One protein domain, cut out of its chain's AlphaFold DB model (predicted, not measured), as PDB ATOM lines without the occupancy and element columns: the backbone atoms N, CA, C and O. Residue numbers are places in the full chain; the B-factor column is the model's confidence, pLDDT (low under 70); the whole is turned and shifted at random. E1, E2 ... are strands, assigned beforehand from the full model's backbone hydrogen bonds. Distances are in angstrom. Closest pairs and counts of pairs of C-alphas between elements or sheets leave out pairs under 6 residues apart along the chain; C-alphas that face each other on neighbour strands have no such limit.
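Overview. This is residues 306 to 371 of the 373 residues of the protein "Big_8 domain-containing protein" of Aerococcus urinae (UniProt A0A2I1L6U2). With little regular structure, this is a loose model of two small, separate hairpins, E1 with E2 and E3 with E4, joined by a wide loop, residues 324 to 356. The printed part has 66 residues, 21 of them in four named strands, E1 to E4, and no named helix: all strand, in two antiparallel two-stranded sheets. The radius of gyration of the C-alphas is 14.6 A, and the spans are 37 by 31 by 19 A.

Arrangement. E1, residues 306 to 310, and E2, residues 318 to 323, form an antiparallel hairpin at 158 degrees; N 307 and O 321 are 2.8 A apart, within hydrogen-bond range. E3, residues 357 to 361, and E4, residues 366 to 370, form another at 154 degrees, with N 358 and O 369 at 2.8 A. E1 and E2 are apart from E3 and E4.

Along the chain. E1 begins at C-alpha 306 (322.412, 321.227, 437.766) and E4 ends at C-alpha 370 (322.275, 310.391, 453.185). E1 is 14.0 A long, E2 16.3 A, E3 12.9 A and E4 12.7 A.

Size, cuts and confidence. The farthest C-alphas, of Glu 343 and Asp 363, are 39.6 A apart. The printed part has no cut; E2 to E3 is a long link. Residue 315 and residues 362 to 366 have pLDDT under 70.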
ATOM      1  N   LYS A 306     323.381 322.048 438.511       87.50
ATOM      2  CA  LYS A 306     322.412 321.227 437.766       87.50
ATOM      3  C   LYS A 306     323.162 320.372 436.743       87.50
ATOM      4  O   LYS A 306     323.796 320.909 435.842       87.50
ATOM      5  N   ASP A 307     323.090 319.057 436.902       83.31
ATOM      6  CA  ASP A 307     323.612 318.060 435.963       83.31
ATOM      7  C   ASP A 307     322.466 317.482 435.117       83.31
ATOM      8  O   ASP A 307     321.331 317.415 435.598       83.31
ATOM      9  N   ALA A 308     322.764 317.013 433.903       84.88
ATOM     10  CA  ALA A 308     321.809 316.350 433.011       84.88
ATOM     11  C   ALA A 308     322.468 315.193 432.238       84.88
ATOM     12  O   ALA A 308     323.642 315.292 431.877       84.88
ATOM     13  N   TRP A 309     321.728 314.116 431.964       85.25
ATOM     14  CA  TRP A 309     322.160 313.014 431.091       85.25
ATOM     15  C   TRP A 309     320.958 312.271 430.480       85.25
ATOM     16  O   TRP A 309     319.863 312.282 431.043       85.25
ATOM     17  N   LYS A 310     321.143 311.598 429.332       85.31
ATOM     18  CA  LYS A 310     320.112 310.701 428.775       85.31
ATOM     19  C   LYS A 310     319.920 309.506 429.714       85.31
ATOM     20  O   LYS A 310     320.901 308.895 430.137       85.31
ATOM     21  N   SER A 311     318.673 309.168 430.024       81.69
ATOM     22  CA  SER A 311     318.340 307.983 430.813       81.69
ATOM     23  C   SER A 311     318.687 306.685 430.078       81.69
ATOM     24  O   SER A 311     318.649 306.612 428.852       81.69
ATOM     25  N   TRP A 312     318.957 305.636 430.851       75.00
ATOM     26  CA  TRP A 312     318.984 304.247 430.380       75.00
ATOM     27  C   TRP A 312     317.605 303.570 430.475       75.00
ATOM     28  O   TRP A 312     317.428 302.472 429.962       75.00
ATOM     29  N   GLN A 313     316.626 304.215 431.122       75.50
ATOM     30  CA  GLN A 313     315.284 303.667 431.377       75.50
ATOM     31  C   GLN A 313     314.308 303.843 430.199       75.50
ATOM     32  O   GLN A 313     313.163 303.414 430.288       75.50
ATOM     33  N   GLY A 314     314.736 304.500 429.120       73.88
ATOM     34  CA  GLY A 314     313.929 304.721 427.924       73.88
ATOM     35  C   GLY A 314     314.531 305.786 427.015       73.88
ATOM     36  O   GLY A 314     315.245 306.687 427.470       73.88
ATOM     37  N   ASP A 315     314.234 305.692 425.723       69.06
ATOM     38  CA  ASP A 315     314.534 306.762 424.778       69.06
ATOM     39  C   ASP A 315     313.750 308.041 425.116       69.06
ATOM     40  O   ASP A 315     312.676 308.004 425.710       69.06
ATOM     41  N   ASN A 316     314.325 309.191 424.761       86.25
ATOM     42  CA  ASN A 316     313.806 310.544 425.014       86.25
ATOM     43  C   ASN A 316     313.698 311.001 426.489       86.25
ATOM     44  O   ASN A 316     313.465 312.185 426.723       86.25
ATOM     45  N   ILE A 317     313.957 310.150 427.490       88.94
ATOM     46  CA  ILE A 317     314.021 310.586 428.898       88.94
ATOM     47  C   ILE A 317     315.380 311.246 429.194       88.94
ATOM     48  O   ILE A 317     316.433 310.618 429.058       88.94
ATOM     49  N   ILE A 318     315.362 312.490 429.685       87.12
ATOM     50  CA  ILE A 318     316.533 313.178 430.256       87.12
ATOM     51  C   ILE A 318     316.419 313.148 431.784       87.12
ATOM     52  O   ILE A 318     315.455 313.656 432.352       87.12
ATOM     53  N   GLN A 319     317.410 312.566 432.460       88.94
ATOM     54  CA  GLN A 319     317.533 312.645 433.914       88.94
ATOM     55  C   GLN A 319     318.306 313.912 434.300       88.94
ATOM     56  O   GLN A 319     319.347 314.218 433.717       88.94
ATOM     57  N   TYR A 320     317.813 314.620 435.317       89.25
ATOM     58  CA  TYR A 320     318.470 315.781 435.917       89.25
ATOM     59  C   TYR A 320     318.843 315.506 437.375       89.25
ATOM     60  O   TYR A 320     318.120 314.820 438.098       89.25
ATOM     61  N   ARG A 321     319.935 316.116 437.846       89.94
ATOM     62  CA  ARG A 321     320.287 316.183 439.272       89.94
ATOM     63  C   ARG A 321     320.613 317.616 439.654       89.94
ATOM     64  O   ARG A 321     321.573 318.182 439.142       89.94
ATOM     65  N   ILE A 322     319.870 318.167 440.609       90.38
ATOM     66  CA  ILE A 322     320.197 319.450 441.233       90.38
ATOM     67  C   ILE A 322     320.885 319.172 442.573       90.38
ATOM     68  O   ILE A 322     320.305 318.577 443.478       90.38
ATOM     69  N   SER A 323     322.147 319.577 442.688       88.38
ATOM     70  CA  SER A 323     322.968 319.433 443.892       88.38
ATOM     71  C   SER A 323     322.983 320.753 444.659       88.38
ATOM     72  O   SER A 323     323.590 321.720 444.195       88.38
ATOM     73  N   VAL A 324     322.315 320.791 445.815       89.19
ATOM     74  CA  VAL A 324     322.070 322.006 446.616       89.19
ATOM     75  C   VAL A 324     323.041 322.114 447.802       89.19
ATOM     76  O   VAL A 324     323.479 321.107 448.360       89.19
ATOM     77  N   ASN A 325     323.374 323.352 448.179       87.12
ATOM     78  CA  ASN A 325     324.219 323.744 449.312       87.12
ATOM     79  C   ASN A 325     325.525 322.940 449.465       87.12
ATOM     80  O   ASN A 325     325.902 322.503 450.554       87.12
ATOM     81  N   ARG A 326     326.249 322.733 448.363       81.56
ATOM     82  CA  ARG A 326     327.475 321.915 448.385       81.56
ATOM     83  C   ARG A 326     328.565 322.524 449.268       81.56
ATOM     84  O   ARG A 326     329.286 321.798 449.940       81.56
ATOM     85  N   LYS A 327     328.639 323.858 449.323       79.19
ATOM     86  CA  LYS A 327     329.568 324.605 450.187       79.19
ATOM     87  C   LYS A 327     329.283 324.469 451.696       79.19
ATOM     88  O   LYS A 327     330.100 324.941 452.476       79.19
ATOM     89  N   GLY A 328     328.165 323.863 452.116       79.50
ATOM     90  CA  GLY A 328     327.815 323.726 453.538       79.50
ATOM     91  C   GLY A 328     327.533 325.064 454.232       79.50
ATOM     92  O   GLY A 328     327.820 325.220 455.414       79.50
ATOM     93  N   GLN A 329     327.015 326.044 453.489       83.00
ATOM     94  CA  GLN A 329     326.670 327.367 454.012       83.00
ATOM     95  C   GLN A 329     325.418 327.282 454.896       83.00
ATOM     96  O   GLN A 329     324.562 326.422 454.683       83.00
ATOM     97  N   ASN A 330     325.263 328.200 455.851       84.75
ATOM     98  CA  ASN A 330     323.967 328.374 456.502       84.75
ATOM     99  C   ASN A 330     322.988 329.009 455.498       84.75
ATOM    100  O   ASN A 330     323.298 330.055 454.927       84.75
ATOM    101  N   ILE A 331     321.838 328.372 455.269       83.69
ATOM    102  CA  ILE A 331     320.780 328.859 454.378       83.69
ATOM    103  C   ILE A 331     319.470 328.816 455.161       83.69
ATOM    104  O   ILE A 331     318.967 327.741 455.481       83.69
ATOM    105  N   VAL A 332     318.924 329.994 455.452       84.62
ATOM    106  CA  VAL A 332     317.628 330.181 456.114       84.62
ATOM    107  C   VAL A 332     316.611 330.586 455.046       84.62
ATOM    108  O   VAL A 332     316.943 331.379 454.168       84.62
ATOM    109  N   ASN A 333     315.396 330.032 455.098       87.31
ATOM    110  CA  ASN A 333     314.302 330.303 454.149       87.31
ATOM    111  C   ASN A 333     314.690 330.128 452.661       87.31
ATOM    112  O   ASN A 333     314.228 330.864 451.793       87.31
ATOM    113  N   GLY A 334     315.565 329.162 452.362       82.25
ATOM    114  CA  GLY A 334     316.056 328.914 451.006       82.25
ATOM    115  C   GLY A 334     315.010 328.266 450.095       82.25
ATOM    116  O   GLY A 334     314.521 327.178 450.391       82.25
ATOM    117  N   THR A 335     314.747 328.896 448.950       86.06
ATOM    118  CA  THR A 335     313.845 328.393 447.900       86.06
ATOM    119  C   THR A 335     314.641 327.923 446.683       86.06
ATOM    120  O   THR A 335     315.608 328.568 446.280       86.06
ATOM    121  N   LEU A 336     314.212 326.819 446.065       86.25
ATOM    122  CA  LEU A 336     314.704 326.350 444.770       86.25
ATOM    123  C   LEU A 336     313.552 326.371 443.761       86.25
ATOM    124  O   LEU A 336     312.496 325.801 444.020       86.25
ATOM    125  N   SER A 337     313.784 326.977 442.600       85.56
ATOM    126  CA  SER A 337     312.862 326.977 441.463       85.56
ATOM    127  C   SER A 337     313.577 326.495 440.201       85.56
ATOM    128  O   SER A 337     314.749 326.807 439.993       85.56
ATOM    129  N   ASP A 338     312.858 325.772 439.352       84.00
ATOM    130  CA  ASP A 338     313.290 325.334 438.023       84.00
ATOM    131  C   ASP A 338     312.117 325.519 437.050       84.00
ATOM    132  O   ASP A 338     310.962 325.573 437.476       84.00
ATOM    133  N   THR A 339     312.380 325.689 435.756       83.81
ATOM    134  CA  THR A 339     311.319 325.955 434.769       83.81
ATOM    135  C   THR A 339     311.718 325.404 433.408       83.81
ATOM    136  O   THR A 339     312.827 325.649 432.930       83.81
ATOM    137  N   LEU A 340     310.809 324.665 432.772       85.00
ATOM    138  CA  LEU A 340     311.001 324.164 431.414       85.00
ATOM    139  C   LEU A 340     310.898 325.329 430.423       85.00
ATOM    140  O   LEU A 340     309.899 326.039 430.385       85.00
ATOM    141  N   GLN A 341     311.941 325.518 429.615       82.75
ATOM    142  CA  GLN A 341     312.023 326.576 428.597       82.75
ATOM    143  C   GLN A 341     311.599 326.087 427.198       82.75
ATOM    144  O   GLN A 341     311.980 326.671 426.185       82.75
ATOM    145  N   SER A 342     310.860 324.976 427.115       81.56
ATOM    146  CA  SER A 342     310.356 324.433 425.855       81.56
ATOM    147  C   SER A 342     309.103 323.596 426.079       81.56
ATOM    148  O   SER A 342     309.081 322.729 426.944       81.56
ATOM    149  N   GLU A 343     308.101 323.811 425.231       84.81
ATOM    150  CA  GLU A 343     306.832 323.068 425.190       84.81
ATOM    151  C   GLU A 343     306.996 321.621 424.684       84.81
ATOM    152  O   GLU A 343     306.061 320.831 424.727       84.81
ATOM    153  N   LYS A 344     308.191 321.256 424.194       87.94
ATOM    154  CA  LYS A 344     308.509 319.914 423.670       87.94
ATOM    155  C   LYS A 344     308.999 318.932 424.740       87.94
ATOM    156  O   LYS A 344     309.445 317.839 424.396       87.94
ATOM    157  N   VAL A 345     308.977 319.327 426.011       87.75
ATOM    158  CA  VAL A 345     309.369 318.502 427.158       87.75
ATOM    159  C   VAL A 345     308.396 318.713 428.312       87.75
ATOM    160  O   VAL A 345     307.895 319.814 428.519       87.75
ATOM    161  N   GLU A 346     308.175 317.664 429.095       89.38
ATOM    162  CA  GLU A 346     307.347 317.684 430.300       89.38
ATOM    163  C   GLU A 346     308.106 317.086 431.492       89.38
ATOM    164  O   GLU A 346     309.075 316.337 431.330       89.38
ATOM    165  N   TYR A 347     307.670 317.408 432.711       88.50
ATOM    166  CA  TYR A 347     308.142 316.709 433.903       88.50
ATOM    167  C   TYR A 347     307.350 315.410 434.070       88.50
ATOM    168  O   TYR A 347     306.146 315.451 434.318       88.50
ATOM    169  N   LEU A 348     308.029 314.260 434.006       88.81
ATOM    170  CA  LEU A 348     307.411 312.968 434.315       88.81
ATOM    171  C   LEU A 348     306.805 313.008 435.727       88.81
ATOM    172  O   LEU A 348     307.515 313.254 436.711       88.81
ATOM    173  N   LYS A 349     305.493 312.772 435.826       87.69
ATOM    174  CA  LYS A 349     304.755 312.824 437.094       87.69
ATOM    175  C   LYS A 349     305.350 311.845 438.112       87.69
ATOM    176  O   LYS A 349     305.852 310.784 437.754       87.69
ATOM    177  N   ASP A 350     305.329 312.231 439.387       87.94
ATOM    178  CA  ASP A 350     305.767 311.415 440.529       87.94
ATOM    179  C   ASP A 350     307.231 310.907 440.452       87.94
ATOM    180  O   ASP A 350     307.633 310.027 441.219       87.94
ATOM    181  N   SER A 351     308.063 311.495 439.577       89.38
ATOM    182  CA  SER A 351     309.483 311.145 439.384       89.38
ATOM    183  C   SER A 351     310.460 311.928 440.274       89.38
ATOM    184  O   SER A 351     311.565 311.452 440.541       89.38
ATOM    185  N   LEU A 352     310.065 313.107 440.774       90.50
ATOM    186  CA  LEU A 352     310.918 313.956 441.609       90.50
ATOM    187  C   LEU A 352     311.292 313.248 442.921       90.50
ATOM    188  O   LEU A 352     310.432 312.736 443.640       90.50
ATOM    189  N   ARG A 353     312.581 313.245 443.266       91.44
ATOM    190  CA  ARG A 353     313.094 312.734 444.543       91.44
ATOM    191  C   ARG A 353     314.006 313.778 445.177       91.44
ATOM    192  O   ARG A 353     314.889 314.313 444.511       91.44
ATOM    193  N   VAL A 354     313.792 314.049 446.460       90.62
ATOM    194  CA  VAL A 354     314.599 314.977 447.261       90.62
ATOM    195  C   VAL A 354     315.337 314.163 448.317       90.62
ATOM    196  O   VAL A 354     314.744 313.299 448.956       90.62
ATOM    197  N   TYR A 355     316.630 314.429 448.488       89.88
ATOM    198  CA  TYR A 355     317.500 313.681 449.392       89.88
ATOM    199  C   TYR A 355     318.239 314.640 450.327       89.88
ATOM    200  O   TYR A 355     318.876 315.590 449.868       89.88
ATOM    201  N   LYS A 356     318.179 314.373 451.634       89.75
ATOM    202  CA  LYS A 356     318.918 315.099 452.675       89.75
ATOM    203  C   LYS A 356     320.192 314.332 453.032       89.75
ATOM    204  O   LYS A 356     320.199 313.102 453.048       89.75
ATOM    205  N   GLY A 357     321.280 315.043 453.314       89.19
ATOM    206  CA  GLY A 357     322.536 314.406 453.690       89.19
ATOM    207  C   GLY A 357     323.694 315.375 453.890       89.19
ATOM    208  O   GLY A 357     323.549 316.590 453.752       89.19
ATOM    209  N   LYS A 358     324.871 314.819 454.187       86.56
ATOM    210  CA  LYS A 358     326.135 315.552 454.323       86.56
ATOM    211  C   LYS A 358     327.018 315.296 453.103       86.56
ATOM    212  O   LYS A 358     327.305 314.148 452.763       86.56
ATOM    213  N   TRP A 359     327.473 316.363 452.451       84.50
ATOM    214  CA  TRP A 359     328.425 316.270 451.344       84.50
ATOM    215  C   TRP A 359     329.802 315.821 451.853       84.50
ATOM    216  O   TRP A 359     330.405 316.499 452.684       84.50
ATOM    217  N   ARG A 360     330.325 314.703 451.332       79.56
ATOM    218  CA  ARG A 360     331.743 314.333 451.465       79.56
ATOM    219  C   ARG A 360     332.482 314.526 450.144       79.56
ATOM    220  O   ARG A 360     331.954 314.271 449.060       79.56
ATOM    221  N   TRP A 361     333.729 314.956 450.280       71.81
ATOM    222  CA  TRP A 361     334.627 315.338 449.199       71.81
ATOM    223  C   TRP A 361     335.814 314.377 449.147       71.81
ATOM    224  O   TRP A 361     336.339 313.986 450.187       71.81
ATOM    225  N   ASN A 362     336.242 314.007 447.942       61.72
ATOM    226  CA  ASN A 362     337.557 313.429 447.679       61.72
ATOM    227  C   ASN A 362     338.069 313.924 446.315       61.72
ATOM    228  O   ASN A 362     337.305 314.497 445.534       61.72
ATOM    229  N   ASP A 363     339.337 313.666 445.997       52.81
ATOM    230  CA  ASP A 363     340.042 314.218 444.821       52.81
ATOM    231  C   ASP A 363     339.477 313.794 443.447       52.81
ATOM    232  O   ASP A 363     340.016 314.164 442.398       52.81
ATOM    233  N   LYS A 364     338.437 312.950 443.430       52.75
ATOM    234  CA  LYS A 364     337.880 312.305 442.230       52.75
ATOM    235  C   LYS A 364     336.354 312.417 442.130       52.75
ATOM    236  O   LYS A 364     335.827 312.378 441.021       52.75
ATOM    237  N   LYS A 365     335.636 312.512 443.256       62.00
ATOM    238  CA  LYS A 365     334.168 312.470 443.327       62.00
ATOM    239  C   LYS A 365     333.655 313.238 444.548       62.00
ATOM    240  O   LYS A 365     334.327 313.371 445.565       62.00
ATOM    241  N   VAL A 366     332.412 313.690 444.443       69.81
ATOM    242  CA  VAL A 366     331.652 314.316 445.528       69.81
ATOM    243  C   VAL A 366     330.410 313.468 445.750       69.81
ATOM    244  O   VAL A 366     329.733 313.120 444.780       69.81
ATOM    245  N   ILE A 367     330.135 313.101 446.997       78.62
ATOM    246  CA  ILE A 367     329.024 312.214 447.356       78.62
ATOM    247  C   ILE A 367     328.149 312.869 448.419       78.62
ATOM    248  O   ILE A 367     328.657 313.481 449.357       78.62
ATOM    249  N   LEU A 368     326.834 312.733 448.273       81.81
ATOM    250  CA  LEU A 368     325.895 313.010 449.350       81.81
ATOM    251  C   LEU A 368     325.795 311.735 450.189       81.81
ATOM    252  O   LEU A 368     325.298 310.724 449.698       81.81
ATOM    253  N   ILE A 369     326.288 311.763 451.426       85.19
ATOM    254  CA  ILE A 369     325.987 310.701 452.387       85.19
ATOM    255  C   ILE A 369     324.633 311.038 452.989       85.19
ATOM    256  O   ILE A 369     324.507 312.057 453.674       85.19
ATOM    257  N   LEU A 370     323.633 310.213 452.686       85.56
ATOM    258  CA  LEU A 370     322.275 310.391 453.185       85.56
ATOM    259  C   LEU A 370     322.271 310.394 454.715       85.56
ATOM    260  O   LEU A 370     322.972 309.608 455.351       85.56
ATOM    261  N   THR A 371     321.479 311.289 455.295       76.31
ATOM    262  CA  THR A 371     321.164 311.271 456.724       76.31
ATOM    263  C   THR A 371     319.756 310.731 456.883       76.31
ATOM    264  O   THR A 371     318.814 311.355 456.398       76.31
TER     265      THR A 371